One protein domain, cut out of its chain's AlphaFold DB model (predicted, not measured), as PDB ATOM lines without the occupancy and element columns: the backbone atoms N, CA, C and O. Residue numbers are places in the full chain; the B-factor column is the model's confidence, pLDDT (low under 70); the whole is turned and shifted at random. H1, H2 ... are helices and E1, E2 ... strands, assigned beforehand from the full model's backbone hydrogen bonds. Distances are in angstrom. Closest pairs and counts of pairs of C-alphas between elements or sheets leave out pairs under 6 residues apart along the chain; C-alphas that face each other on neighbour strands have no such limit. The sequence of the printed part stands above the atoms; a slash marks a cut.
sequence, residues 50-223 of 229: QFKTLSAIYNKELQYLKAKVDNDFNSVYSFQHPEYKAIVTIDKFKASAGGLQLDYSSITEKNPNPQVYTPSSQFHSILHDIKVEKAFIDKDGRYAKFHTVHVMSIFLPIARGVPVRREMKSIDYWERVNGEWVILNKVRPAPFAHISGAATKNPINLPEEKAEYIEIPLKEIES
ATOM      1  N   GLN A  50     -50.948  -6.263 -17.982       85.88
ATOM      2  CA  GLN A  50     -50.060  -6.795 -16.950       85.88
ATOM      3  C   GLN A  50     -49.962  -5.867 -15.732       85.88
ATOM      4  O   GLN A  50     -50.063  -6.342 -14.606       85.88
ATOM      5  N   PHE A  51     -49.868  -4.549 -15.933       86.81
ATOM      6  CA  PHE A  51     -49.852  -3.571 -14.841       86.81
ATOM      7  C   PHE A  51     -51.148  -3.613 -14.026       86.81
ATOM      8  O   PHE A  51     -51.113  -3.762 -12.808       86.81
ATOM      9  N   LYS A  52     -52.309  -3.573 -14.695       87.62
ATOM     10  CA  LYS A  52     -53.616  -3.659 -14.017       87.62
ATOM     11  C   LYS A  52     -53.752  -4.959 -13.221       87.62
ATOM     12  O   LYS A  52     -54.280  -4.952 -12.109       87.62
ATOM     13  N   THR A  53     -53.292  -6.065 -13.802       91.19
ATOM     14  CA  THR A  53     -53.309  -7.379 -13.158       91.19
ATOM     15  C   THR A  53     -52.398  -7.388 -11.935       91.19
ATOM     16  O   THR A  53     -52.861  -7.758 -10.858       91.19
ATOM     17  N   LEU A  54     -51.162  -6.894 -12.064       92.62
ATOM     18  CA  LEU A  54     -50.197  -6.825 -10.972       92.62
ATOM     19  C   LEU A  54     -50.679  -5.929  -9.825       92.62
ATOM     20  O   LEU A  54     -50.575  -6.329  -8.672       92.62
ATOM     21  N   SER A  55     -51.288  -4.771 -10.101       90.44
ATOM     22  CA  SER A  55     -51.880  -3.930  -9.047       90.44
ATOM     23  C   SER A  55     -52.988  -4.653  -8.273       90.44
ATOM     24  O   SER A  55     -53.142  -4.447  -7.069       90.44
ATOM     25  N   ALA A  56     -53.773  -5.510  -8.935       90.75
ATOM     26  CA  ALA A  56     -54.818  -6.282  -8.270       90.75
ATOM     27  C   ALA A  56     -54.234  -7.348  -7.329       90.75
ATOM     28  O   ALA A  56     -54.693  -7.462  -6.191       90.75
ATOM     29  N   ILE A  57     -53.213  -8.092  -7.770       95.06
ATOM     30  CA  ILE A  57     -52.549  -9.102  -6.934       95.06
ATOM     31  C   ILE A  57     -51.655  -8.475  -5.855       95.06
ATOM     32  O   ILE A  57     -51.596  -9.006  -4.755       95.06
ATOM     33  N   TYR A  58     -51.067  -7.297  -6.081       95.50
ATOM     34  CA  TYR A  58     -50.305  -6.580  -5.051       95.50
ATOM     35  C   TYR A  58     -51.152  -6.279  -3.807       95.50
ATOM     36  O   TYR A  58     -50.705  -6.485  -2.685       95.50
ATOM     37  N   ASN A  59     -52.424  -5.894  -3.969       93.38
ATOM     38  CA  ASN A  59     -53.322  -5.743  -2.814       93.38
ATOM     39  C   ASN A  59     -53.539  -7.043  -2.044       93.38
ATOM     40  O   ASN A  59     -53.678  -7.024  -0.823       93.38
ATOM     41  N   LYS A  60     -53.635  -8.161  -2.765       95.31
ATOM     42  CA  LYS A  60     -53.822  -9.484  -2.166       95.31
ATOM     43  C   LYS A  60     -52.568  -9.901  -1.403       95.31
ATOM     44  O   LYS A  60     -52.701 -10.383  -0.284       95.31
ATOM     45  N   GLU A  61     -51.390  -9.608  -1.947       95.56
ATOM     46  CA  GLU A  61     -50.113  -9.756  -1.251       95.56
ATOM     47  C   GLU A  61     -50.093  -8.936   0.044       95.56
ATOM     48  O   GLU A  61     -49.889  -9.494   1.115       95.56
ATOM     49  N   LEU A  62     -50.423  -7.641   0.005       95.31
ATOM     50  CA  LEU A  62     -50.465  -6.812   1.219       95.31
ATOM     51  C   LEU A  62     -51.447  -7.352   2.276       95.31
ATOM     52  O   LEU A  62     -51.134  -7.355   3.467       95.31
ATOM     53  N   GLN A  63     -52.620  -7.841   1.858       95.62
ATOM     54  CA  GLN A  63     -53.589  -8.489   2.755       95.62
ATOM     55  C   GLN A  63     -53.016  -9.763   3.386       95.62
ATOM     56  O   GLN A  63     -53.159  -9.978   4.590       95.62
ATOM     57  N   TYR A  64     -52.349 -10.591   2.585       94.81
ATOM     58  CA  TYR A  64     -51.701 -11.818   3.030       94.81
ATOM     59  C   TYR A  64     -50.542 -11.547   4.002       94.81
ATOM     60  O   TYR A  64     -50.468 -12.167   5.064       94.81
ATOM     61  N   LEU A  65     -49.675 -10.578   3.695       92.81
ATOM     62  CA  LEU A  65     -48.564 -10.170   4.554       92.81
ATOM     63  C   LEU A  65     -49.051  -9.610   5.890       92.81
ATOM     64  O   LEU A  65     -48.537 -10.002   6.939       92.81
ATOM     65  N   LYS A  66     -50.087  -8.764   5.872       94.19
ATOM     66  CA  LYS A  66     -50.716  -8.262   7.097       94.19
ATOM     67  C   LYS A  66     -51.248  -9.411   7.954       94.19
ATOM     68  O   LYS A  66     -50.954  -9.468   9.143       94.19
ATOM     69  N   ALA A  67     -51.967 -10.356   7.349       93.25
ATOM     70  CA  ALA A  67     -52.487 -11.519   8.062       93.25
ATOM     71  C   ALA A  67     -51.372 -12.377   8.690       93.25
ATOM     72  O   ALA A  67     -51.548 -12.889   9.794       93.25
ATOM     73  N   LYS A  68     -50.208 -12.501   8.031       90.12
ATOM     74  CA  LYS A  68     -49.023 -13.175   8.593       90.12
ATOM     75  C   LYS A  68     -48.482 -12.458   9.828       90.12
ATOM     76  O   LYS A  68     -48.211 -13.119  10.823       90.12
ATOM     77  N   VAL A  69     -48.326 -11.136   9.766       89.19
ATOM     78  CA  VAL A  69     -47.839 -10.331  10.901       89.19
ATOM     79  C   VAL A  69     -48.816 -10.401  12.080       89.19
ATOM     80  O   VAL A  69     -48.396 -10.585  13.220       89.19
ATOM     81  N   ASP A  70     -50.118 -10.353  11.803       93.00
ATOM     82  CA  ASP A  70     -51.168 -10.398  12.825       93.00
ATOM     83  C   ASP A  70     -51.443 -11.808  13.380       93.00
ATOM     84  O   ASP A  70     -52.255 -11.964  14.291       93.00
ATOM     85  N   ASN A  71     -50.793 -12.847  12.842       89.12
ATOM     86  CA  ASN A  71     -51.107 -14.256  13.111       89.12
ATOM     87  C   ASN A  71     -52.583 -14.627  12.835       89.12
ATOM     88  O   ASN A  71     -53.139 -15.533  13.464       89.12
ATOM     89  N   ASP A  72     -53.231 -13.968  11.869       95.00
ATOM     90  CA  ASP A  72     -54.574 -14.330  11.409       95.00
ATOM     91  C   ASP A  72     -54.507 -15.540  10.467       95.00
ATOM     92  O   ASP A  72     -54.567 -15.443   9.236       95.00
ATOM     93  N   PHE A  73     -54.391 -16.724  11.067       90.69
ATOM     94  CA  PHE A  73     -54.262 -17.977  10.330       90.69
ATOM     95  C   PHE A  73     -55.474 -18.310   9.456       90.69
ATOM     96  O   PHE A  73     -55.309 -19.052   8.491       90.69
ATOM     97  N   ASN A  74     -56.672 -17.784   9.742       95.31
ATOM     98  CA  ASN A  74     -57.822 -17.992   8.854       95.31
ATOM     99  C   ASN A  74     -57.606 -17.249   7.534       95.31
ATOM    100  O   ASN A  74     -57.749 -17.843   6.465       95.31
ATOM    101  N   SER A  75     -57.208 -15.979   7.617       95.25
ATOM    102  CA  SER A  75     -56.910 -15.170   6.438       95.25
ATOM    103  C   SER A  75     -55.714 -15.728   5.674       95.25
ATOM    104  O   SER A  75     -55.832 -15.957   4.473       95.25
ATOM    105  N   VAL A  76     -54.609 -16.069   6.349       92.31
ATOM    106  CA  VAL A  76     -53.439 -16.705   5.707       92.31
ATOM    107  C   VAL A  76     -53.828 -18.006   5.000       92.31
ATOM    108  O   VAL A  76     -53.401 -18.257   3.872       92.31
ATOM    109  N   TYR A  77     -54.665 -18.833   5.631       92.81
ATOM    110  CA  TYR A  77     -55.131 -20.083   5.041       92.81
ATOM    111  C   TYR A  77     -56.095 -19.863   3.860       92.81
ATOM    112  O   TYR A  77     -56.130 -20.656   2.918       92.81
ATOM    113  N   SER A  78     -56.865 -18.771   3.861       94.81
ATOM    114  CA  SER A  78     -57.803 -18.457   2.777       94.81
ATOM    115  C   SER A  78     -57.104 -18.257   1.429       94.81
ATOM    116  O   SER A  78     -57.655 -18.655   0.404       94.81
ATOM    117  N   PHE A  79     -55.859 -17.773   1.430       93.81
ATOM    118  CA  PHE A  79     -55.050 -17.601   0.221       93.81
ATOM    119  C   PHE A  79     -54.414 -18.899  -0.287       93.81
ATOM    120  O   PHE A  79     -53.857 -18.908  -1.378       93.81
ATOM    121  N   GLN A  80     -54.490 -20.002   0.463       89.88
ATOM    122  CA  GLN A  80     -53.794 -21.242   0.112       89.88
ATOM    123  C   GLN A  80     -54.354 -21.887  -1.154       89.88
ATOM    124  O   GLN A  80     -55.573 -21.922  -1.366       89.88
ATOM    125  N   HIS A  81     -53.449 -22.440  -1.962       88.62
ATOM    126  CA  HIS A  81     -53.790 -23.172  -3.178       88.62
ATOM    127  C   HIS A  81     -54.814 -24.294  -2.892       88.62
ATOM    128  O   HIS A  81     -54.679 -24.987  -1.878       88.62
ATOM    129  N   PRO A  82     -55.812 -24.538  -3.767       88.19
ATOM    130  CA  PRO A  82     -56.816 -25.586  -3.555       88.19
ATOM    131  C   PRO A  82     -56.214 -26.974  -3.307       88.19
ATOM    132  O   PRO A  82     -56.646 -27.675  -2.398       88.19
ATOM    133  N   GLU A  83     -55.160 -27.341  -4.042       84.44
ATOM    134  CA  GLU A  83     -54.429 -28.598  -3.803       84.44
ATOM    135  C   GLU A  83     -53.837 -28.685  -2.389       84.44
ATOM    136  O   GLU A  83     -53.882 -29.744  -1.774       84.44
ATOM    137  N   TYR A  84     -53.331 -27.576  -1.833       84.81
ATOM    138  CA  TYR A  84     -52.845 -27.555  -0.451       84.81
ATOM    139  C   TYR A  84     -53.997 -27.790   0.528       84.81
ATOM    140  O   TYR A  84     -53.888 -28.631   1.418       84.81
ATOM    141  N   LYS A  85     -55.124 -27.099   0.323       88.50
ATOM    142  CA  LYS A  85     -56.334 -27.222   1.153       88.50
ATOM    143  C   LYS A  85     -56.963 -28.619   1.093       88.50
ATOM    144  O   LYS A  85     -57.623 -29.022   2.046       88.50
ATOM    145  N   ALA A  86     -56.754 -29.360   0.003       89.12
ATOM    146  CA  ALA A  86     -57.199 -30.747  -0.125       89.12
ATOM    147  C   ALA A  86     -56.423 -31.713   0.792       89.12
ATOM    148  O   ALA A  86     -56.934 -32.775   1.138       89.12
ATOM    149  N   ILE A  87     -55.204 -31.347   1.202       87.12
ATOM    150  CA  ILE A  87     -54.307 -32.188   2.011       87.12
ATOM    151  C   ILE A  87     -54.229 -31.683   3.458       87.12
ATOM    152  O   ILE A  87     -54.260 -32.459   4.420       87.12
ATOM    153  N   VAL A  88     -54.120 -30.367   3.626       86.56
ATOM    154  CA  VAL A  88     -53.953 -29.689   4.909       86.56
ATOM    155  C   VAL A  88     -55.224 -28.931   5.234       86.56
ATOM    156  O   VAL A  88     -55.520 -27.933   4.602       86.56
ATOM    157  N   THR A  89     -55.937 -29.374   6.264       93.56
ATOM    158  CA  THR A  89     -57.101 -28.673   6.823       93.56
ATOM    159  C   THR A  89     -56.691 -27.416   7.595       93.56
ATOM    160  O   THR A  89     -55.599 -27.390   8.172       93.56
ATOM    161  N   ILE A  90     -57.609 -26.459   7.760       93.38
ATOM    162  CA  ILE A  90     -57.398 -25.265   8.601       93.38
ATOM    163  C   ILE A  90     -56.984 -25.603  10.042       93.38
ATOM    164  O   ILE A  90     -56.120 -24.928  10.596       93.38
ATOM    165  N   ASP A  91     -57.532 -26.663  10.640       95.19
ATOM    166  CA  ASP A  91     -57.209 -27.031  12.026       95.19
ATOM    167  C   ASP A  91     -55.764 -27.511  12.158       95.19
ATOM    168  O   ASP A  91     -55.023 -27.026  13.011       95.19
ATOM    169  N   LYS A  92     -55.320 -28.389  11.247       90.69
ATOM    170  CA  LYS A  92     -53.906 -28.784  11.131       90.69
ATOM    171  C   LYS A  92     -53.006 -27.565  10.900       90.69
ATOM    172  O   LYS A  92     -51.980 -27.430  11.563       90.69
ATOM    173  N   PHE A  93     -53.400 -26.662  10.002       88.94
ATOM    174  CA  PHE A  93     -52.654 -25.435   9.724       88.94
ATOM    175  C   PHE A  93     -52.484 -24.577  10.985       88.94
ATOM    176  O   PHE A  93     -51.357 -24.237  11.345       88.94
ATOM    177  N   LYS A  94     -53.564 -24.313  11.726       90.00
ATOM    178  CA  LYS A  94     -53.523 -23.566  12.994       90.00
ATOM    179  C   LYS A  94     -52.699 -24.268  14.068       90.00
ATOM    180  O   LYS A  94     -51.875 -23.622  14.703       90.00
ATOM    181  N   ALA A  95     -52.876 -25.580  14.241       88.56
ATOM    182  CA  ALA A  95     -52.130 -26.369  15.223       88.56
ATOM    183  C   ALA A  95     -50.609 -26.319  14.991       88.56
ATOM    184  O   ALA A  95     -49.830 -26.447  15.930       88.56
ATOM    185  N   SER A  96     -50.187 -26.093  13.746       83.19
ATOM    186  CA  SER A  96     -48.782 -25.919  13.366       83.19
ATOM    187  C   SER A  96     -48.284 -24.469  13.366       83.19
ATOM    188  O   SER A  96     -47.181 -24.217  12.884       83.19
ATOM    189  N   ALA A  97     -49.109 -23.509  13.802       81.75
ATOM    190  CA  ALA A  97     -48.867 -22.073  13.635       81.75
ATOM    191  C   ALA A  97     -48.537 -21.677  12.177       81.75
ATOM    192  O   ALA A  97     -47.707 -20.809  11.917       81.75
ATOM    193  N   GLY A  98     -49.161 -22.353  11.207       80.44
ATOM    194  CA  GLY A  98     -48.946 -22.146   9.774       80.44
ATOM    195  C   GLY A  98     -47.680 -22.793   9.191       80.44
ATOM    196  O   GLY A  98     -47.373 -22.578   8.020       80.44
ATOM    197  N   GLY A  99     -46.948 -23.595   9.967       77.19
ATOM    198  CA  GLY A  99     -45.661 -24.182   9.584       77.19
ATOM    199  C   GLY A  99     -45.702 -25.493   8.781       77.19
ATOM    200  O   GLY A  99     -44.659 -26.127   8.656       77.19
ATOM    201  N   LEU A 100     -46.846 -25.955   8.262       79.12
ATOM    202  CA  LEU A 100     -46.956 -27.286   7.622       79.12
ATOM    203  C   LEU A 100     -46.449 -27.349   6.186       79.12
ATOM    204  O   LEU A 100     -47.106 -26.813   5.294       79.12
ATOM    205  N   GLN A 101     -45.382 -28.118   5.975       76.44
ATOM    206  CA  GLN A 101     -44.700 -28.378   4.705       76.44
ATOM    207  C   GLN A 101     -45.253 -29.624   4.000       76.44
ATOM    208  O   GLN A 101     -45.582 -30.612   4.657       76.44
ATOM    209  N   LEU A 102     -45.346 -29.584   2.665       76.00
ATOM    210  CA  LEU A 102     -45.723 -30.738   1.838       76.00
ATOM    211  C   LEU A 102     -44.490 -31.348   1.173       76.00
ATOM    212  O   LEU A 102     -43.803 -30.699   0.393       76.00
ATOM    213  N   ASP A 103     -44.216 -32.621   1.419       74.81
ATOM    214  CA  ASP A 103     -43.141 -33.331   0.746       74.81
ATOM    215  C   ASP A 103     -43.644 -34.060  -0.504       74.81
ATOM    216  O   ASP A 103     -44.006 -35.234  -0.461       74.81
ATOM    217  N   TYR A 104     -43.626 -33.386  -1.651       72.19
ATOM    218  CA  TYR A 104     -43.979 -34.013  -2.929       72.19
ATOM    219  C   TYR A 104     -42.974 -35.078  -3.397       72.19
ATOM    220  O   TYR A 104     -43.319 -35.880  -4.260       72.19
ATOM    221  N   SER A 105     -41.771 -35.162  -2.806       67.25
ATOM    222  CA  SER A 105     -40.832 -36.264  -3.084       67.25
ATOM    223  C   SER A 105     -41.331 -37.617  -2.583       67.25
ATOM    224  O   SER A 105     -40.903 -38.658  -3.070       67.25
ATOM    225  N   SER A 106     -42.251 -37.596  -1.618       72.56
ATOM    226  CA  SER A 106     -42.833 -38.797  -1.023       72.56
ATOM    227  C   SER A 106     -43.949 -39.429  -1.863       72.56
ATOM    228  O   SER A 106     -44.481 -40.477  -1.482       72.56
ATOM    229  N   ILE A 107     -44.314 -38.801  -2.988       75.31
ATOM    230  CA  ILE A 107     -45.342 -39.316  -3.889       75.31
ATOM    231  C   ILE A 107     -44.794 -40.532  -4.632       75.31
ATOM    232  O   ILE A 107     -43.747 -40.484  -5.272       75.31
ATOM    233  N   THR A 108     -45.533 -41.634  -4.559       79.62
ATOM    234  CA  THR A 108     -45.251 -42.893  -5.257       79.62
ATOM    235  C   THR A 108     -46.558 -43.482  -5.782       79.62
ATOM    236  O   THR A 108     -47.633 -43.070  -5.355       79.62
ATOM    237  N   GLU A 109     -46.496 -44.506  -6.636       83.44
ATOM    238  CA  GLU A 109     -47.705 -45.230  -7.075       83.44
ATOM    239  C   GLU A 109     -48.542 -45.766  -5.899       83.44
ATOM    240  O   GLU A 109     -49.765 -45.820  -5.973       83.44
ATOM    241  N   LYS A 110     -47.890 -46.127  -4.784       84.81
ATOM    242  CA  LYS A 110     -48.547 -46.646  -3.573       84.81
ATOM    243  C   LYS A 110     -49.006 -45.549  -2.608       84.81
ATOM    244  O   LYS A 110     -49.851 -45.809  -1.758       84.81
ATOM    245  N   ASN A 111     -48.440 -44.349  -2.712       78.06
ATOM    246  CA  ASN A 111     -48.797 -43.190  -1.902       78.06
ATOM    247  C   ASN A 111     -48.921 -41.959  -2.812       78.06
ATOM    248  O   ASN A 111     -47.939 -41.235  -2.988       78.06
ATOM    249  N   PRO A 112     -50.101 -41.713  -3.401       78.94
ATOM    250  CA  PRO A 112     -50.278 -40.633  -4.369       78.94
ATOM    251  C   PRO A 112     -50.295 -39.238  -3.723       78.94
ATOM    252  O   PRO A 112     -50.252 -38.238  -4.435       78.94
ATOM    253  N   ASN A 113     -50.353 -39.155  -2.390       81.06
ATOM    254  CA  ASN A 113     -50.441 -37.893  -1.664       81.06
ATOM    255  C   ASN A 113     -49.088 -37.516  -1.041       81.06
ATOM    256  O   ASN A 113     -48.417 -38.378  -0.462       81.06
ATOM    257  N   PRO A 114     -48.696 -36.232  -1.092       78.81
ATOM    258  CA  PRO A 114     -47.482 -35.784  -0.434       78.81
ATOM    259  C   PRO A 114     -47.637 -35.913   1.084       78.81
ATOM    260  O   PRO A 114     -48.680 -35.592   1.661       78.81
ATOM    261  N   GLN A 115     -46.579 -36.360   1.746       81.25
ATOM    262  CA  GLN A 115     -46.494 -36.345   3.196       81.25
ATOM    263  C   GLN A 115     -46.512 -34.908   3.709       81.25
ATOM    264  O   GLN A 115     -45.914 -34.009   3.120       81.25
ATOM    265  N   VAL A 116     -47.180 -34.702   4.839       81.94
ATOM    266  CA  VAL A 116     -47.187 -33.418   5.538       81.94
ATOM    267  C   VAL A 116     -46.199 -33.508   6.690       81.94
ATOM    268  O   VAL A 116     -46.298 -34.429   7.501       81.94
ATOM    269  N   TYR A 117     -45.273 -32.561   6.798       76.19
ATOM    270  CA  TYR A 117     -44.379 -32.474   7.948       76.19
ATOM    271  C   TYR A 117     -44.344 -31.065   8.528       76.19
ATOM    272  O   TYR A 117     -44.473 -30.067   7.823       76.19
ATOM    273  N   THR A 118     -44.136 -30.992   9.837       71.31
ATOM    274  CA  THR A 118     -43.867 -29.736  10.533       71.31
ATOM    275  C   THR A 118     -42.360 -29.661  10.753       71.31
ATOM    276  O   THR A 118     -41.812 -30.546  11.416       71.31
ATOM    277  N   PRO A 119     -41.648 -28.670  10.191       66.19
ATOM    278  CA  PRO A 119     -40.233 -28.500  10.470       66.19
ATOM    279  C   PRO A 119     -40.052 -28.275  11.973       66.19
ATOM    280  O   PRO A 119     -40.825 -27.555  12.607       66.19
ATOM    281  N   SER A 120     -39.019 -28.884  12.554       61.78
ATOM    282  CA  SER A 120     -38.651 -28.593  13.936       61.78
ATOM    283  C   SER A 120     -38.259 -27.118  14.028       61.78
ATOM    284  O   SER A 120     -37.234 -26.722  13.463       61.78
ATOM    285  N   SER A 121     -39.060 -26.299  14.712       61.16
ATOM    286  CA  SER A 121     -38.684 -24.912  14.977       61.16
ATOM    287  C   SER A 121     -37.510 -24.916  15.947       61.16
ATOM    288  O   SER A 121     -37.684 -25.133  17.142       61.16
ATOM    289  N   GLN A 122     -36.296 -24.726  15.431       63.53
ATOM    290  CA  GLN A 122     -35.087 -24.705  16.258       63.53
ATOM    291  C   GLN A 122     -35.039 -23.470  17.170       63.53
ATOM    292  O   GLN A 122     -34.362 -23.486  18.195       63.53
ATOM    293  N   PHE A 123     -35.776 -22.414  16.814       70.75
ATOM    294  CA  PHE A 123     -35.777 -21.140  17.520       70.75
ATOM    295  C   PHE A 123     -37.196 -20.602  17.668       70.75
ATOM    296  O   PHE A 123     -38.048 -20.817  16.807       70.75
ATOM    297  N   HIS A 124     -37.443 -19.879  18.757       78.94
ATOM    298  CA  HIS A 124     -38.617 -19.023  18.857       78.94
ATOM    299  C   HIS A 124     -38.350 -17.739  18.063       78.94
ATOM    300  O   HIS A 124     -37.253 -17.177  18.136       78.94
ATOM    301  N   SER A 125     -39.336 -17.276  17.299       82.31
ATOM    302  CA  SER A 125     -39.234 -16.047  16.515       82.31
ATOM    303  C   SER A 125     -40.515 -15.231  16.592       82.31
ATOM    304  O   SER A 125     -41.604 -15.798  16.578       82.31
ATOM    305  N   ILE A 126     -40.375 -13.908  16.599       85.75
ATOM    306  CA  ILE A 126     -41.485 -12.956  16.502       85.75
ATOM    307  C   ILE A 126     -41.322 -12.189  15.197       85.75
ATOM    308  O   ILE A 126     -40.299 -11.534  14.989       85.75
ATOM    309  N   LEU A 127     -42.316 -12.286  14.320       86.94
ATOM    310  CA  LEU A 127     -42.395 -11.501  13.095       86.94
ATOM    311  C   LEU A 127     -42.978 -10.122  13.425       86.94
ATOM    312  O   LEU A 127     -44.055 -10.039  14.004       86.94
ATOM    313  N   HIS A 128     -42.267  -9.056  13.062       89.56
ATOM    314  CA  HIS A 128     -42.701  -7.678  13.319       89.56
ATOM    315  C   HIS A 128     -43.310  -7.023  12.089       89.56
ATOM    316  O   HIS A 128     -44.249  -6.248  12.211       89.56
ATOM    317  N   ASP A 129     -42.725  -7.281  10.921       90.56
ATOM    318  CA  ASP A 129     -43.095  -6.610   9.678       90.56
ATOM    319  C   ASP A 129     -42.657  -7.441   8.467       90.56
ATOM    320  O   ASP A 129     -41.716  -8.243   8.556       90.56
ATOM    321  N   ILE A 130     -43.317  -7.233   7.330       88.50
ATOM    322  CA  ILE A 130     -42.892  -7.753   6.033       88.50
ATOM    323  C   ILE A 130     -43.034  -6.649   4.991       88.50
ATOM    324  O   ILE A 130     -44.119  -6.115   4.776       88.50
ATOM    325  N   LYS A 131     -41.938  -6.357   4.296       92.06
ATOM    326  CA  LYS A 131     -41.892  -5.351   3.232       92.06
ATOM    327  C   LYS A 131     -41.811  -6.022   1.877       92.06
ATOM    328  O   LYS A 131     -41.053  -6.976   1.735       92.06
ATOM    329  N   VAL A 132     -42.516  -5.496   0.881       93.88
ATOM    330  CA  VAL A 132     -42.316  -5.884  -0.521       93.88
ATOM    331  C   VAL A 132     -41.198  -5.017  -1.103       93.88
ATOM    332  O   VAL A 132     -41.266  -3.795  -1.036       93.88
ATOM    333  N   GLU A 133     -40.154  -5.637  -1.652       93.00
ATOM    334  CA  GLU A 133     -39.051  -4.947  -2.340       93.00
ATOM    335  C   GLU A 133     -39.259  -4.896  -3.853       93.00
ATOM    336  O   GLU A 133     -38.867  -3.928  -4.505       93.00
ATOM    337  N   LYS A 134     -39.848  -5.952  -4.424       93.62
ATOM    338  CA  LYS A 134     -40.061  -6.081  -5.868       93.62
ATOM    339  C   LYS A 134     -41.332  -6.850  -6.169       93.62
ATOM    340  O   LYS A 134     -41.678  -7.777  -5.439       93.62
ATOM    341  N   ALA A 135     -41.966  -6.503  -7.281       94.62
ATOM    342  CA  ALA A 135     -43.165  -7.153  -7.778       94.62
ATOM    343  C   ALA A 135     -42.976  -7.544  -9.245       94.62
ATOM    344  O   ALA A 135     -42.476  -6.763 -10.059       94.62
ATOM    345  N   PHE A 136     -43.393  -8.759  -9.572       93.12
ATOM    346  CA  PHE A 136     -43.267  -9.321 -10.906       93.12
ATOM    347  C   PHE A 136     -44.574  -9.990 -11.315       93.12
ATOM    348  O   PHE A 136     -45.252 -10.606 -10.491       93.12
ATOM    349  N   ILE A 137     -44.878  -9.926 -12.605       93.62
ATOM    350  CA  ILE A 137     -45.981 -10.646 -13.242       93.62
ATOM    351  C   ILE A 137     -45.440 -11.351 -14.481       93.62
ATOM    352  O   ILE A 137     -44.537 -10.835 -15.145       93.62
ATOM    353  N   ASP A 138     -45.941 -12.537 -14.784       92.12
ATOM    354  CA  ASP A 138     -45.647 -13.192 -16.051       92.12
ATOM    355  C   ASP A 138     -46.371 -12.512 -17.224       92.12
ATOM    356  O   ASP A 138     -47.342 -11.766 -17.057       92.12
ATOM    357  N   LYS A 139     -45.897 -12.781 -18.443       88.75
ATOM    358  CA  LYS A 139     -46.493 -12.239 -19.678       88.75
ATOM    359  C   LYS A 139     -47.985 -12.559 -19.813       88.75
ATOM    360  O   LYS A 139     -48.745 -11.703 -20.278       88.75
ATOM    361  N   ASP A 140     -48.387 -13.744 -19.360       88.88
ATOM    362  CA  ASP A 140     -49.752 -14.258 -19.479       88.88
ATOM    363  C   ASP A 140     -50.683 -13.777 -18.349       88.88
ATOM    364  O   ASP A 140     -51.897 -13.983 -18.406       88.88
ATOM    365  N   GLY A 141     -50.149 -13.113 -17.317       90.44
ATOM    366  CA  GLY A 141     -50.915 -12.665 -16.152       90.44
ATOM    367  C   GLY A 141     -51.467 -13.810 -15.293       90.44
ATOM    368  O   GLY A 141     -52.458 -13.616 -14.577       90.44
ATOM    369  N   ARG A 142     -50.863 -15.000 -15.384       91.12
ATOM    370  CA  ARG A 142     -51.206 -16.206 -14.625       91.12
ATOM    371  C   ARG A 142     -50.387 -16.340 -13.345       91.12
ATOM    372  O   ARG A 142     -50.912 -16.851 -12.359       91.12
ATOM    373  N   TYR A 143     -49.139 -15.890 -13.339       92.50
ATOM    374  CA  TYR A 143     -48.223 -16.011 -12.212       92.50
ATOM    375  C   TYR A 143     -47.716 -14.644 -11.771       92.50
ATOM    376  O   TYR A 143     -47.297 -13.827 -12.586       92.50
ATOM    377  N   ALA A 144     -47.667 -14.420 -10.462       93.25
ATOM    378  CA  ALA A 144     -46.978 -13.276  -9.880       93.25
ATOM    379  C   ALA A 144     -45.932 -13.762  -8.880       93.25
ATOM    380  O   ALA A 144     -46.072 -14.839  -8.296       93.25
ATOM    381  N   LYS A 145     -44.880 -12.973  -8.676       91.75
ATOM    382  CA  LYS A 145     -43.978 -13.181  -7.544       91.75
ATOM    383  C   LYS A 145     -43.606 -11.863  -6.892       91.75
ATOM    384  O   LYS A 145     -43.478 -10.844  -7.571       91.75
ATOM    385  N   PHE A 146     -43.411 -11.896  -5.582       92.19
ATOM    386  CA  PHE A 146     -43.028 -10.740  -4.784       92.19
ATOM    387  C   PHE A 146     -41.768 -11.067  -4.011       92.19
ATOM    388  O   PHE A 146     -41.704 -12.077  -3.319       92.19
ATOM    389  N   HIS A 147     -40.749 -10.224  -4.134       91.50
ATOM    390  CA  HIS A 147     -39.597 -10.322  -3.247       91.50
ATOM    391  C   HIS A 147     -39.937  -9.565  -1.979       91.50
ATOM    392  O   HIS A 147     -40.286  -8.385  -2.047       91.50
ATOM    393  N   THR A 148     -39.821 -10.232  -0.841       88.12
ATOM    394  CA  THR A 148     -40.195  -9.669   0.448       88.12
ATOM    395  C   THR A 148     -39.047  -9.742   1.448       88.12
ATOM    396  O   THR A 148     -38.158 -10.591   1.368       88.12
ATOM    397  N   VAL A 149     -39.045  -8.816   2.403       89.25
ATOM    398  CA  VAL A 149     -38.104  -8.772   3.522       89.25
ATOM    399  C   VAL A 149     -38.888  -8.885   4.810       89.25
ATOM    400  O   VAL A 149     -39.646  -7.990   5.177       89.25
ATOM    401  N   HIS A 150     -38.680  -9.994   5.504       87.25
ATOM    402  CA  HIS A 150     -39.276 -10.282   6.793       87.25
ATOM    403  C   HIS A 150     -38.394  -9.714   7.894       87.25
ATOM    404  O   HIS A 150     -37.231 -10.098   8.029       87.25
ATOM    405  N   VAL A 151     -38.959  -8.844   8.716       88.88
ATOM    406  CA  VAL A 151     -38.274  -8.261   9.861       88.88
ATOM    407  C   VAL A 151     -38.721  -9.000  11.112       88.88
ATOM    408  O   VAL A 151     -39.885  -8.931  11.503       88.88
ATOM    409  N   MET A 152     -37.801  -9.718  11.751       88.62
ATOM    410  CA  MET A 152     -38.126 -10.594  12.874       88.62
ATOM    411  C   MET A 152     -37.104 -10.521  14.005       88.62
ATOM    412  O   MET A 152     -35.943 -10.165  13.812       88.62
ATOM    413  N   SER A 153     -37.548 -10.885  15.201       89.44
ATOM    414  CA  SER A 153     -36.701 -11.153  16.358       89.44
ATOM    415  C   SER A 153     -36.552 -12.656  16.526       89.44
ATOM    416  O   SER A 153     -37.554 -13.340  16.700       89.44
ATOM    417  N   ILE A 154     -35.320 -13.163  16.504       86.50
ATOM    418  CA  ILE A 154     -35.017 -14.581  16.734       86.50
ATOM    419  C   ILE A 154     -34.399 -14.739  18.120       86.50
ATOM    420  O   ILE A 154     -33.443 -14.043  18.471       86.50
ATOM    421  N   PHE A 155     -34.928 -15.675  18.901       84.88
ATOM    422  CA  PHE A 155     -34.439 -16.005  20.232       84.88
ATOM    423  C   PHE A 155     -33.486 -17.193  20.130       84.88
ATOM    424  O   PHE A 155     -33.901 -18.345  19.997       84.88
ATOM    425  N   LEU A 156     -32.188 -16.893  20.160       80.50
ATOM    426  CA  LEU A 156     -31.134 -17.901  20.119       80.50
ATOM    427  C   LEU A 156     -30.802 -18.368  21.546       80.50
ATOM    428  O   LEU A 156     -30.618 -17.516  22.420       80.50
ATOM    429  N   PRO A 157     -30.618 -19.680  21.794       72.69
ATOM    430  CA  PRO A 157     -30.237 -20.196  23.111       72.69
ATOM    431  C   PRO A 157     -28.952 -19.555  23.658       72.69
ATOM    432  O   PRO A 157     -28.840 -19.265  24.846       72.69
ATOM    433  N   ILE A 158     -27.999 -19.265  22.768       76.88
ATOM    434  CA  ILE A 158     -26.686 -18.695  23.106       76.88
ATOM    435  C   ILE A 158     -26.802 -17.228  23.566       76.88
ATOM    436  O   ILE A 158     -25.961 -16.746  24.319       76.88
ATOM    437  N   ALA A 159     -27.869 -16.521  23.178       74.69
ATOM    438  CA  ALA A 159     -28.063 -15.101  23.474       74.69
ATOM    439  C   ALA A 159     -28.756 -14.828  24.827       74.69
ATOM    440  O   ALA A 159     -29.137 -13.690  25.091       74.69
ATOM    441  N   ARG A 160     -28.939 -15.847  25.688       73.94
ATOM    442  CA  ARG A 160     -29.525 -15.734  27.046       73.94
ATOM    443  C   ARG A 160     -30.830 -14.918  27.102       73.94
ATOM    444  O   ARG A 160     -31.031 -14.113  28.004       73.94
ATOM    445  N   GLY A 161     -31.713 -15.119  26.125       74.81
ATOM    446  CA  GLY A 161     -33.017 -14.448  26.069       74.81
ATOM    447  C   GLY A 161     -33.020 -13.067  25.406       74.81
ATOM    448  O   GLY A 161     -34.098 -12.502  25.242       74.81
ATOM    449  N   VAL A 162     -31.872 -12.536  24.967       82.81
ATOM    450  CA  VAL A 162     -31.837 -11.305  24.161       82.81
ATOM    451  C   VAL A 162     -32.253 -11.636  22.721       82.81
ATOM    452  O   VAL A 162     -31.556 -12.408  22.051       82.81
ATOM    453  N   PRO A 163     -33.368 -11.080  22.212       86.38
ATOM    454  CA  PRO A 163     -33.775 -11.310  20.837       86.38
ATOM    455  C   PRO A 163     -32.802 -10.636  19.873       86.38
ATOM    456  O   PRO A 163     -32.481  -9.455  20.007       86.38
ATOM    457  N   VAL A 164     -32.390 -11.365  18.842       87.88
ATOM    458  CA  VAL A 164     -31.574 -10.814  17.765       87.88
ATOM    459  C   VAL A 164     -32.487 -10.407  16.617       87.88
ATOM    460  O   VAL A 164     -33.186 -11.246  16.047       87.88
ATOM    461  N   ARG A 165     -32.479  -9.117  16.265       89.38
ATOM    462  CA  ARG A 165     -33.211  -8.624  15.094       89.38
ATOM    463  C   ARG A 165     -32.534  -9.116  13.814       89.38
ATOM    464  O   ARG A 165     -31.310  -9.032  13.666       89.38
ATOM    465  N   ARG A 166     -33.338  -9.642  12.897       86.81
ATOM    466  CA  ARG A 166     -32.922 -10.155  11.594       86.81
ATOM    467  C   ARG A 166     -33.873  -9.673  10.515       86.81
ATOM    468  O   ARG A 166     -35.072  -9.530  10.743       86.81
ATOM    469  N   GLU A 167     -33.298  -9.460   9.346       87.31
ATOM    470  CA  GLU A 167     -34.025  -9.264   8.103       87.31
ATOM    471  C   GLU A 167     -33.784 -10.497   7.245       87.31
ATOM    472  O   GLU A 167     -32.638 -10.895   7.029       87.31
ATOM    473  N   MET A 168     -34.861 -11.148   6.817       81.75
ATOM    474  CA  MET A 168     -34.795 -12.379   6.037       81.75
ATOM    475  C   MET A 168     -35.503 -12.167   4.714       81.75
ATOM    476  O   MET A 168     -36.672 -11.786   4.683       81.75
ATOM    477  N   LYS A 169     -34.781 -12.405   3.621       84.75
ATOM    478  CA  LYS A 169     -35.337 -12.295   2.276       84.75
ATOM    479  C   LYS A 169     -36.162 -13.530   1.947       84.75
ATOM    480  O   LYS A 169     -35.753 -14.653   2.249       84.75
ATOM    481  N   SER A 170     -37.302 -13.289   1.323       82.06
ATOM    482  CA  SER A 170     -38.271 -14.285   0.906       82.06
ATOM    483  C   SER A 170     -38.803 -13.963  -0.486       82.06
ATOM    484  O   SER A 170     -38.650 -12.843  -0.979       82.06
ATOM    485  N   ILE A 171     -39.380 -14.969  -1.137       85.31
ATOM    486  CA  ILE A 171     -40.091 -14.806  -2.400       85.31
ATOM    487  C   ILE A 171     -41.453 -15.473  -2.251       85.31
ATOM    488  O   ILE A 171     -41.526 -16.677  -1.997       85.31
ATOM    489  N   ASP A 172     -42.502 -14.685  -2.451       87.94
ATOM    490  CA  ASP A 172     -43.892 -15.121  -2.390       87.94
ATOM    491  C   ASP A 172     -44.385 -15.341  -3.817       87.94
ATOM    492  O   ASP A 172     -44.386 -14.420  -4.633       87.94
ATOM    493  N   TYR A 173     -44.764 -16.578  -4.136       89.56
ATOM    494  CA  TYR A 173     -45.267 -16.956  -5.455       89.56
ATOM    495  C   TYR A 173     -46.786 -17.053  -5.434       89.56
ATOM    496  O   TYR A 173     -47.364 -17.663  -4.537       89.56
ATOM    497  N   TRP A 174     -47.423 -16.522  -6.468       92.75
ATOM    498  CA  TRP A 174     -48.868 -16.532  -6.637       92.75
ATOM    499  C   TRP A 174     -49.243 -17.125  -7.990       92.75
ATOM    500  O   TRP A 174     -48.590 -16.859  -8.999       92.75
ATOM    501  N   GLU A 175     -50.327 -17.892  -8.015       91.25
ATOM    502  CA  GLU A 175     -50.948 -18.401  -9.237       91.25
ATOM    503  C   GLU A 175     -52.407 -17.968  -9.299       91.25
ATOM    504  O   GLU A 175     -53.121 -17.946  -8.292       91.25
ATOM    505  N   ARG A 176     -52.856 -17.638 -10.506       92.44
ATOM    506  CA  ARG A 176     -54.255 -17.390 -10.801       92.44
ATOM    507  C   ARG A 176     -54.933 -18.693 -11.212       92.44
ATOM    508  O   ARG A 176     -54.745 -19.175 -12.327       92.44
ATOM    509  N   VAL A 177     -55.760 -19.237 -10.327       90.69
ATOM    510  CA  VAL A 177     -56.519 -20.476 -10.535       90.69
ATOM    511  C   VAL A 177     -58.000 -20.130 -10.586       90.69
ATOM    512  O   VAL A 177     -58.535 -19.539  -9.654       90.69
ATOM    513  N   ASN A 178     -58.674 -20.469 -11.689       90.94
ATOM    514  CA  ASN A 178     -60.103 -20.184 -11.890       90.94
ATOM    515  C   ASN A 178     -60.483 -18.707 -11.652       90.94
ATOM    516  O   ASN A 178     -61.559 -18.393 -11.157       90.94
ATOM    517  N   GLY A 179     -59.578 -17.786 -12.000       90.81
ATOM    518  CA  GLY A 179     -59.773 -16.347 -11.830       90.81
ATOM    519  C   GLY A 179     -59.391 -15.797 -10.451       90.81
ATOM    520  O   GLY A 179     -59.226 -14.579 -10.346       90.81
ATOM    521  N   GLU A 180     -59.169 -16.654  -9.453       93.75
ATOM    522  CA  GLU A 180     -58.743 -16.285  -8.101       93.75
ATOM    523  C   GLU A 180     -57.227 -16.385  -7.934       93.75
ATOM    524  O   GLU A 180     -56.580 -17.256  -8.507       93.75
ATOM    525  N   TRP A 181     -56.659 -15.493  -7.128       95.00
ATOM    526  CA  TRP A 181     -55.240 -15.515  -6.796       95.00
ATOM    527  C   TRP A 181     -54.997 -16.316  -5.525       95.00
ATOM    528  O   TRP A 181     -55.579 -16.017  -4.482       95.00
ATOM    529  N   VAL A 182     -54.100 -17.294  -5.614       92.94
ATOM    530  CA  VAL A 182     -53.714 -18.163  -4.502       92.94
ATOM    531  C   VAL A 182     -52.195 -18.226  -4.357       92.94
ATOM    532  O   VAL A 182     -51.469 -18.191  -5.352       92.94
ATOM    533  N   ILE A 183     -51.716 -18.320  -3.116       89.38
ATOM    534  CA  ILE A 183     -50.294 -18.468  -2.796       89.38
ATOM    535  C   ILE A 183     -49.844 -19.894  -3.137       89.38
ATOM    536  O   ILE A 183     -50.514 -20.888  -2.825       89.38
ATOM    537  N   LEU A 184     -48.700 -20.002  -3.801       81.25
ATOM    538  CA  LEU A 184     -48.065 -21.265  -4.135       81.25
ATOM    539  C   LEU A 184     -47.145 -21.709  -2.997       81.25
ATOM    540  O   LEU A 184     -46.007 -21.268  -2.892       81.25
ATOM    541  N   ASN A 185     -47.588 -22.704  -2.229       64.12
ATOM    542  CA  ASN A 185     -46.755 -23.406  -1.238       64.12
ATOM    543  C   ASN A 185     -45.787 -24.431  -1.860       64.12
ATOM    544  O   ASN A 185     -45.388 -25.396  -1.214       64.12
ATOM    545  N   LYS A 186     -45.473 -24.308  -3.151       53.00
ATOM    546  CA  LYS A 186     -44.775 -25.347  -3.923       53.00
ATOM    547  C   LYS A 186     -43.292 -25.042  -4.116       53.00
ATOM    548  O   LYS A 186     -42.784 -25.285  -5.200       53.00
ATOM    549  N   VAL A 187     -42.583 -24.466  -3.141       46.25
ATOM    550  CA  VAL A 187     -41.175 -24.105  -3.376       46.25
ATOM    551  C   VAL A 187     -40.307 -24.192  -2.125       46.25
ATOM    552  O   VAL A 187     -40.553 -23.532  -1.121       46.25
ATOM    553  N   ARG A 188     -39.208 -24.943  -2.233       38.22
ATOM    554  CA  ARG A 188     -37.960 -24.700  -1.500       38.22
ATOM    555  C   ARG A 188     -37.013 -23.923  -2.417       38.22
ATOM    556  O   ARG A 188     -36.724 -24.422  -3.502       38.22
ATOM    557  N   PRO A 189     -36.386 -22.834  -1.958       38.31
ATOM    558  CA  PRO A 189     -35.043 -22.484  -2.362       38.31
ATOM    559  C   PRO A 189     -34.098 -22.862  -1.224       38.31
ATOM    560  O   PRO A 189     -34.519 -23.220  -0.125       38.31
ATOM    561  N   ALA A 190     -32.813 -22.834  -1.547       32.09
ATOM    562  CA  ALA A 190     -31.645 -23.129  -0.726       32.09
ATOM    563  C   ALA A 190     -31.798 -22.931   0.807       32.09
ATOM    564  O   ALA A 190     -32.529 -22.042   1.233       32.09
ATOM    565  N   PRO A 191     -31.039 -23.686   1.634       33.62
ATOM    566  CA  PRO A 191     -31.197 -23.877   3.093       33.62
ATOM    567  C   PRO A 191     -31.285 -22.637   4.017       33.62
ATOM    568  O   PRO A 191     -31.376 -22.804   5.229       33.62
ATOM    569  N   PHE A 192     -31.305 -21.417   3.480       33.03
ATOM    570  CA  PHE A 192     -31.450 -20.153   4.208       33.03
ATOM    571  C   PHE A 192     -32.504 -19.194   3.613       33.03
ATOM    572  O   PHE A 192     -32.666 -18.083   4.114       33.03
ATOM    573  N   ALA A 193     -33.222 -19.592   2.557       34.84
ATOM    574  CA  ALA A 193     -34.324 -18.824   1.989       34.84
ATOM    575  C   ALA A 193     -35.630 -19.223   2.682       34.84
ATOM    576  O   ALA A 193     -36.164 -20.313   2.475       34.84
ATOM    577  N   HIS A 194     -36.153 -18.334   3.520       42.66
ATOM    578  CA  HIS A 194     -37.519 -18.458   4.008       42.66
ATOM    579  C   HIS A 194     -38.411 -18.146   2.816       42.66
ATOM    580  O   HIS A 194     -38.385 -17.020   2.358       42.66
ATOM    581  N   ILE A 195     -39.152 -19.098   2.264       41.56
ATOM    582  CA  ILE A 195     -40.293 -18.793   1.390       41.56
ATOM    583  C   ILE A 195     -41.526 -18.721   2.272       41.56
ATOM    584  O   ILE A 195     -41.635 -19.492   3.232       41.56
ATOM    585  N   SER A 196     -42.420 -17.767   2.014       40.38
ATOM    586  CA  SER A 196     -43.704 -17.810   2.685       40.38
ATOM    587  C   SER A 196     -44.586 -18.885   2.078       40.38
ATOM    588  O   SER A 196     -44.645 -19.069   0.865       40.38
ATOM    589  N   GLY A 197     -45.255 -19.620   2.953       42.34
ATOM    590  CA  GLY A 197     -45.817 -20.891   2.547       42.34
ATOM    591  C   GLY A 197     -44.758 -21.978   2.654       42.34
ATOM    592  O   GLY A 197     -43.590 -21.840   2.304       42.34
ATOM    593  N   ALA A 198     -45.161 -23.057   3.281       41.91
ATOM    594  CA  ALA A 198     -44.265 -24.065   3.783       41.91
ATOM    595  C   ALA A 198     -43.612 -24.867   2.628       41.91
ATOM    596  O   ALA A 198     -44.303 -25.408   1.769       41.91
ATOM    597  N   ALA A 199     -42.277 -24.941   2.634       44.78
ATOM    598  CA  ALA A 199     -41.432 -25.490   1.569       44.78
ATOM    599  C   ALA A 199     -41.548 -27.013   1.333       44.78
ATOM    600  O   ALA A 199     -41.840 -27.776   2.246       44.78
ATOM    601  N   THR A 200     -41.230 -27.465   0.115       44.06
ATOM    602  CA  THR A 200     -41.264 -28.875  -0.324       44.06
ATOM    603  C   THR A 200     -39.843 -29.394  -0.600       44.06
ATOM    604  O   THR A 200     -38.978 -28.637  -1.036       44.06
ATOM    605  N   LYS A 201     -39.538 -30.678  -0.350       38.41
ATOM    606  CA  LYS A 201     -38.158 -31.214  -0.434       38.41
ATOM    607  C   LYS A 201     -37.675 -31.547  -1.860       38.41
ATOM    608  O   LYS A 201     -36.463 -31.589  -2.058       38.41
ATOM    609  N   ASN A 202     -38.578 -31.667  -2.841       40.06
ATOM    610  CA  ASN A 202     -38.260 -31.794  -4.274       40.06
ATOM    611  C   ASN A 202     -38.892 -30.653  -5.095       40.06
ATOM    612  O   ASN A 202     -40.002 -30.224  -4.756       40.06
ATOM    613  N   PRO A 203     -38.224 -30.177  -6.167       42.22
ATOM    614  CA  PRO A 203     -38.764 -29.143  -7.038       42.22
ATOM    615  C   PRO A 203     -39.932 -29.718  -7.841       42.22
ATOM    616  O   PRO A 203     -39.759 -30.571  -8.707       42.22
ATOM    617  N   ILE A 204     -41.144 -29.252  -7.552       49.03
ATOM    618  CA  ILE A 204     -42.164 -29.184  -8.595       49.03
ATOM    619  C   ILE A 204     -41.787 -27.965  -9.428       49.03
ATOM    620  O   ILE A 204     -41.640 -26.890  -8.851       49.03
ATOM    621  N   ASN A 205     -41.622 -28.151 -10.744       53.34
ATOM    622  CA  ASN A 205     -41.163 -27.132 -11.691       53.34
ATOM    623  C   ASN A 205     -41.698 -25.744 -11.340       53.34
ATOM    624  O   ASN A 205     -42.923 -25.515 -11.382       53.34
ATOM    625  N   LEU A 206     -40.771 -24.862 -10.972       58.75
ATOM    626  CA  LEU A 206     -41.082 -23.541 -10.460       58.75
ATOM    627  C   LEU A 206     -41.852 -22.739 -11.499       58.75
ATOM    628  O   LEU A 206     -41.642 -22.920 -12.699       58.75
ATOM    629  N   PRO A 207     -42.675 -21.776 -11.067       60.78
ATOM    630  CA  PRO A 207     -43.109 -20.722 -11.964       60.78
ATOM    631  C   PRO A 207     -41.918 -20.060 -12.681       60.78
ATOM    632  O   PRO A 207     -42.031 -19.745 -13.853       60.78
ATOM    633  N   GLU A 208     -40.743 -19.954 -12.045       65.25
ATOM    634  CA  GLU A 208     -39.506 -19.467 -12.687       65.25
ATOM    635  C   GLU A 208     -39.034 -20.316 -13.874       65.25
ATOM    636  O   GLU A 208     -38.468 -19.777 -14.818       65.25
ATOM    637  N   GLU A 209     -39.290 -21.623 -13.859       64.75
ATOM    638  CA  GLU A 209     -38.982 -22.513 -14.985       64.75
ATOM    639  C   GLU A 209     -40.076 -22.483 -16.062       64.75
ATOM    640  O   GLU A 209     -39.845 -22.901 -17.195       64.75
ATOM    641  N   LYS A 210     -41.281 -22.019 -15.710       64.56
ATOM    642  CA  LYS A 210     -42.477 -22.060 -16.565       64.56
ATOM    643  C   LYS A 210     -42.860 -20.713 -17.165       64.56
ATOM    644  O   LYS A 210     -43.640 -20.699 -18.114       64.56
ATOM    645  N   ALA A 211     -42.379 -19.610 -16.604       77.44
ATOM    646  CA  ALA A 211     -42.876 -18.278 -16.901       77.44
ATOM    647  C   ALA A 211     -41.743 -17.262 -17.069       77.44
ATOM    648  O   ALA A 211     -40.791 -17.200 -16.291       77.44
ATOM    649  N   GLU A 212     -41.900 -16.406 -18.075       86.44
ATOM    650  CA  GLU A 212     -41.050 -15.241 -18.276       86.44
ATOM    651  C   GLU A 212     -41.650 -14.042 -17.532       86.44
ATOM    652  O   GLU A 212     -42.756 -13.589 -17.842       86.44
ATOM    653  N   TYR A 213     -40.919 -13.550 -16.533       88.75
ATOM    654  CA  TYR A 213     -41.374 -12.493 -15.633       88.75
ATOM    655  C   TYR A 213     -40.974 -11.100 -16.102       88.75
ATOM    656  O   TYR A 213     -39.846 -10.869 -16.536       88.75
ATOM    657  N   ILE A 214     -41.883 -10.154 -15.898       90.62
ATOM    658  CA  ILE A 214     -41.661  -8.725 -16.081       90.62
ATOM    659  C   ILE A 214     -41.666  -8.073 -14.696       90.62
ATOM    660  O   ILE A 214     -42.647  -8.180 -13.957       90.62
ATOM    661  N   GLU A 215     -40.562  -7.413 -14.337       91.75
ATOM    662  CA  GLU A 215     -40.496  -6.560 -13.144       91.75
ATOM    663  C   GLU A 215     -41.256  -5.264 -13.423       91.75
ATOM    664  O   GLU A 215     -41.014  -4.603 -14.435       91.75
ATOM    665  N   ILE A 216     -42.158  -4.891 -12.520       87.19
ATOM    666  CA  ILE A 216     -42.835  -3.594 -12.566       87.19
ATOM    667  C   ILE A 216     -42.408  -2.810 -11.319       87.19
ATOM    668  O   ILE A 216     -42.522  -3.335 -10.205       87.19
ATOM    669  N   PRO A 217     -41.921  -1.563 -11.463       88.38
ATOM    670  CA  PRO A 217     -41.486  -0.766 -10.325       88.38
ATOM    671  C   PRO A 217     -42.607  -0.555  -9.300       88.38
ATOM    672  O   PRO A 217     -43.706  -0.120  -9.646       88.38
ATOM    673  N   LEU A 218     -42.314  -0.783  -8.014       87.38
ATOM    674  CA  LEU A 218     -43.306  -0.641  -6.937       87.38
ATOM    675  C   LEU A 218     -43.955   0.743  -6.897       87.38
ATOM    676  O   LEU A 218     -45.163   0.833  -6.732       87.38
ATOM    677  N   LYS A 219     -43.181   1.809  -7.138       85.69
ATOM    678  CA  LYS A 219     -43.699   3.187  -7.168       85.69
ATOM    679  C   LYS A 219     -44.853   3.364  -8.156       85.69
ATOM    680  O   LYS A 219     -45.795   4.098  -7.877       85.69
ATOM    681  N   GLU A 220     -44.791   2.688  -9.304       80.44
ATOM    682  CA  GLU A 220     -45.868   2.739 -10.293       80.44
ATOM    683  C   GLU A 220     -47.114   2.033  -9.755       80.44
ATOM    684  O   GLU A 220     -48.215   2.568  -9.841       80.44
ATOM    685  N   ILE A 221     -46.946   0.870  -9.126       81.38
ATOM    686  CA  ILE A 221     -48.047   0.098  -8.538       81.38
ATOM    687  C   ILE A 221     -48.695   0.866  -7.377       81.38
ATOM    688  O   ILE A 221     -49.921   0.906  -7.275       81.38
ATOM    689  N   GLU A 222     -47.886   1.495  -6.525       81.75
ATOM    690  CA  GLU A 222     -48.323   2.222  -5.333       81.75
ATOM    691  C   GLU A 222     -49.092   3.503  -5.668       81.75
ATOM    692  O   GLU A 222     -50.089   3.806  -5.008       81.75
ATOM    693  N   SER A 223     -48.722   4.190  -6.754       72.12
ATOM    694  CA  SER A 223     -49.416   5.402  -7.219       72.12
ATOM    695  C   SER A 223     -50.920   5.192  -7.471       72.12
ATOM    696  O   SER A 223     -51.724   6.090  -7.235       72.12
TER     697      SER A 223
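Overview. This is residues 50 to 223 of the 229 residues of an uncharacterized protein of Candidatus Melainabacteria bacterium RIFCSPLOWO2_12_FULL_35_11 (UniProt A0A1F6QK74). One long helix, H1, is held in the curve of a long, strongly twisted antiparallel sheet, E6 E5 E4 E3 E7, which curls round it. Short helices H2, H3 and H4 follow H1, and a small hairpin of E1 and E2 reaches out to a loop at Lys 110. The printed part has 174 residues with six named helices and seven named strands, in the order H1 H2 H3 H4 E1 E2 E3 E4 E5 E6 H5 E7 H6. The class is mixed, helices and strands. The whole is compact, with a radius of gyration of the C-alphas of 16.5 A and spans of 48 by 46 by 28 A.

Along the chain. H1, residues 50 to 69, begins with C-alpha 50 at (-50.060, -6.795, -16.950) and is 28.2 A long. H2 is residues 73 to 78, H3 82 to 87 and H4 90 to 95. E1, residues 101 to 103, and E2, residues 115 to 117, come next. E3, residues 124 to 138, measures 36.1 A and bends by 71 degrees at residue 128. E4, residues 143 to 155, measures 35.3 A and bends by 51 degrees at residue 151. E5, residues 164 to 177, measures 38.9 A. E6 is residues 180 to 183, H5 207 to 210 and E7 213 to 216. H6, residues 218 to 223, ends with C-alpha 223 at (-49.416, 5.402, -7.219).

Arrangement. E3 to E6 form a meander, each strand the antiparallel neighbour of the one before. N 131 and O 149 of E3 and E4 are 2.9 A apart, N 150 and O 168 of E4 and E5 2.8 A, N 182 and O 175 of E6 and E5 2.9 A, and N 214 and O 137 of E7 and E3 2.8 A, within hydrogen-bond range. With H1 on one face, the sheet makes two layers; the closest C-alphas of H1 and E3, those of Val 69 and Leu 127, are 6.0 A apart. H1 touches H2 with residues 64 to 68 alone, at a shallow tilt of 24 degrees, opposite ways, a helical hairpin; the closest C-alphas, of Ala 67 and Val 76, are 5.8 A apart. H1 touches H6 with residues 51 to 58 alone, about perpendicular at 82 degrees; the closest C-alphas, of Ser 55 and Ile 221, are 5.6 A apart. H2 touches H4, closest at the C-alphas of Phe 73 and Lys 94, 6.2 A. H3 and H4 meet only through their link. H5 only grazes the sheet. In the hairpin of E1 and E2, N 103 and O 115 are 2.8 A apart. Every O i to N i+4 pair is within hydrogen-bond range in H2, H4 and H6; H1 has 15 of 16 and H3 1 of 2, and H5 is too short for such a pair.

Size, cuts and confidence. The C-alphas farthest apart, of Lys 110 and Ser 223, are 52.2 A apart. The printed part has no cut. The links E1 to E2 and E6 to H5 are long; residues 184 to 206 have no named element. The mean pLDDT of the printed part is 80.4, and residue 105, residues 119 to 122 and residues 185 to 210 are under 70.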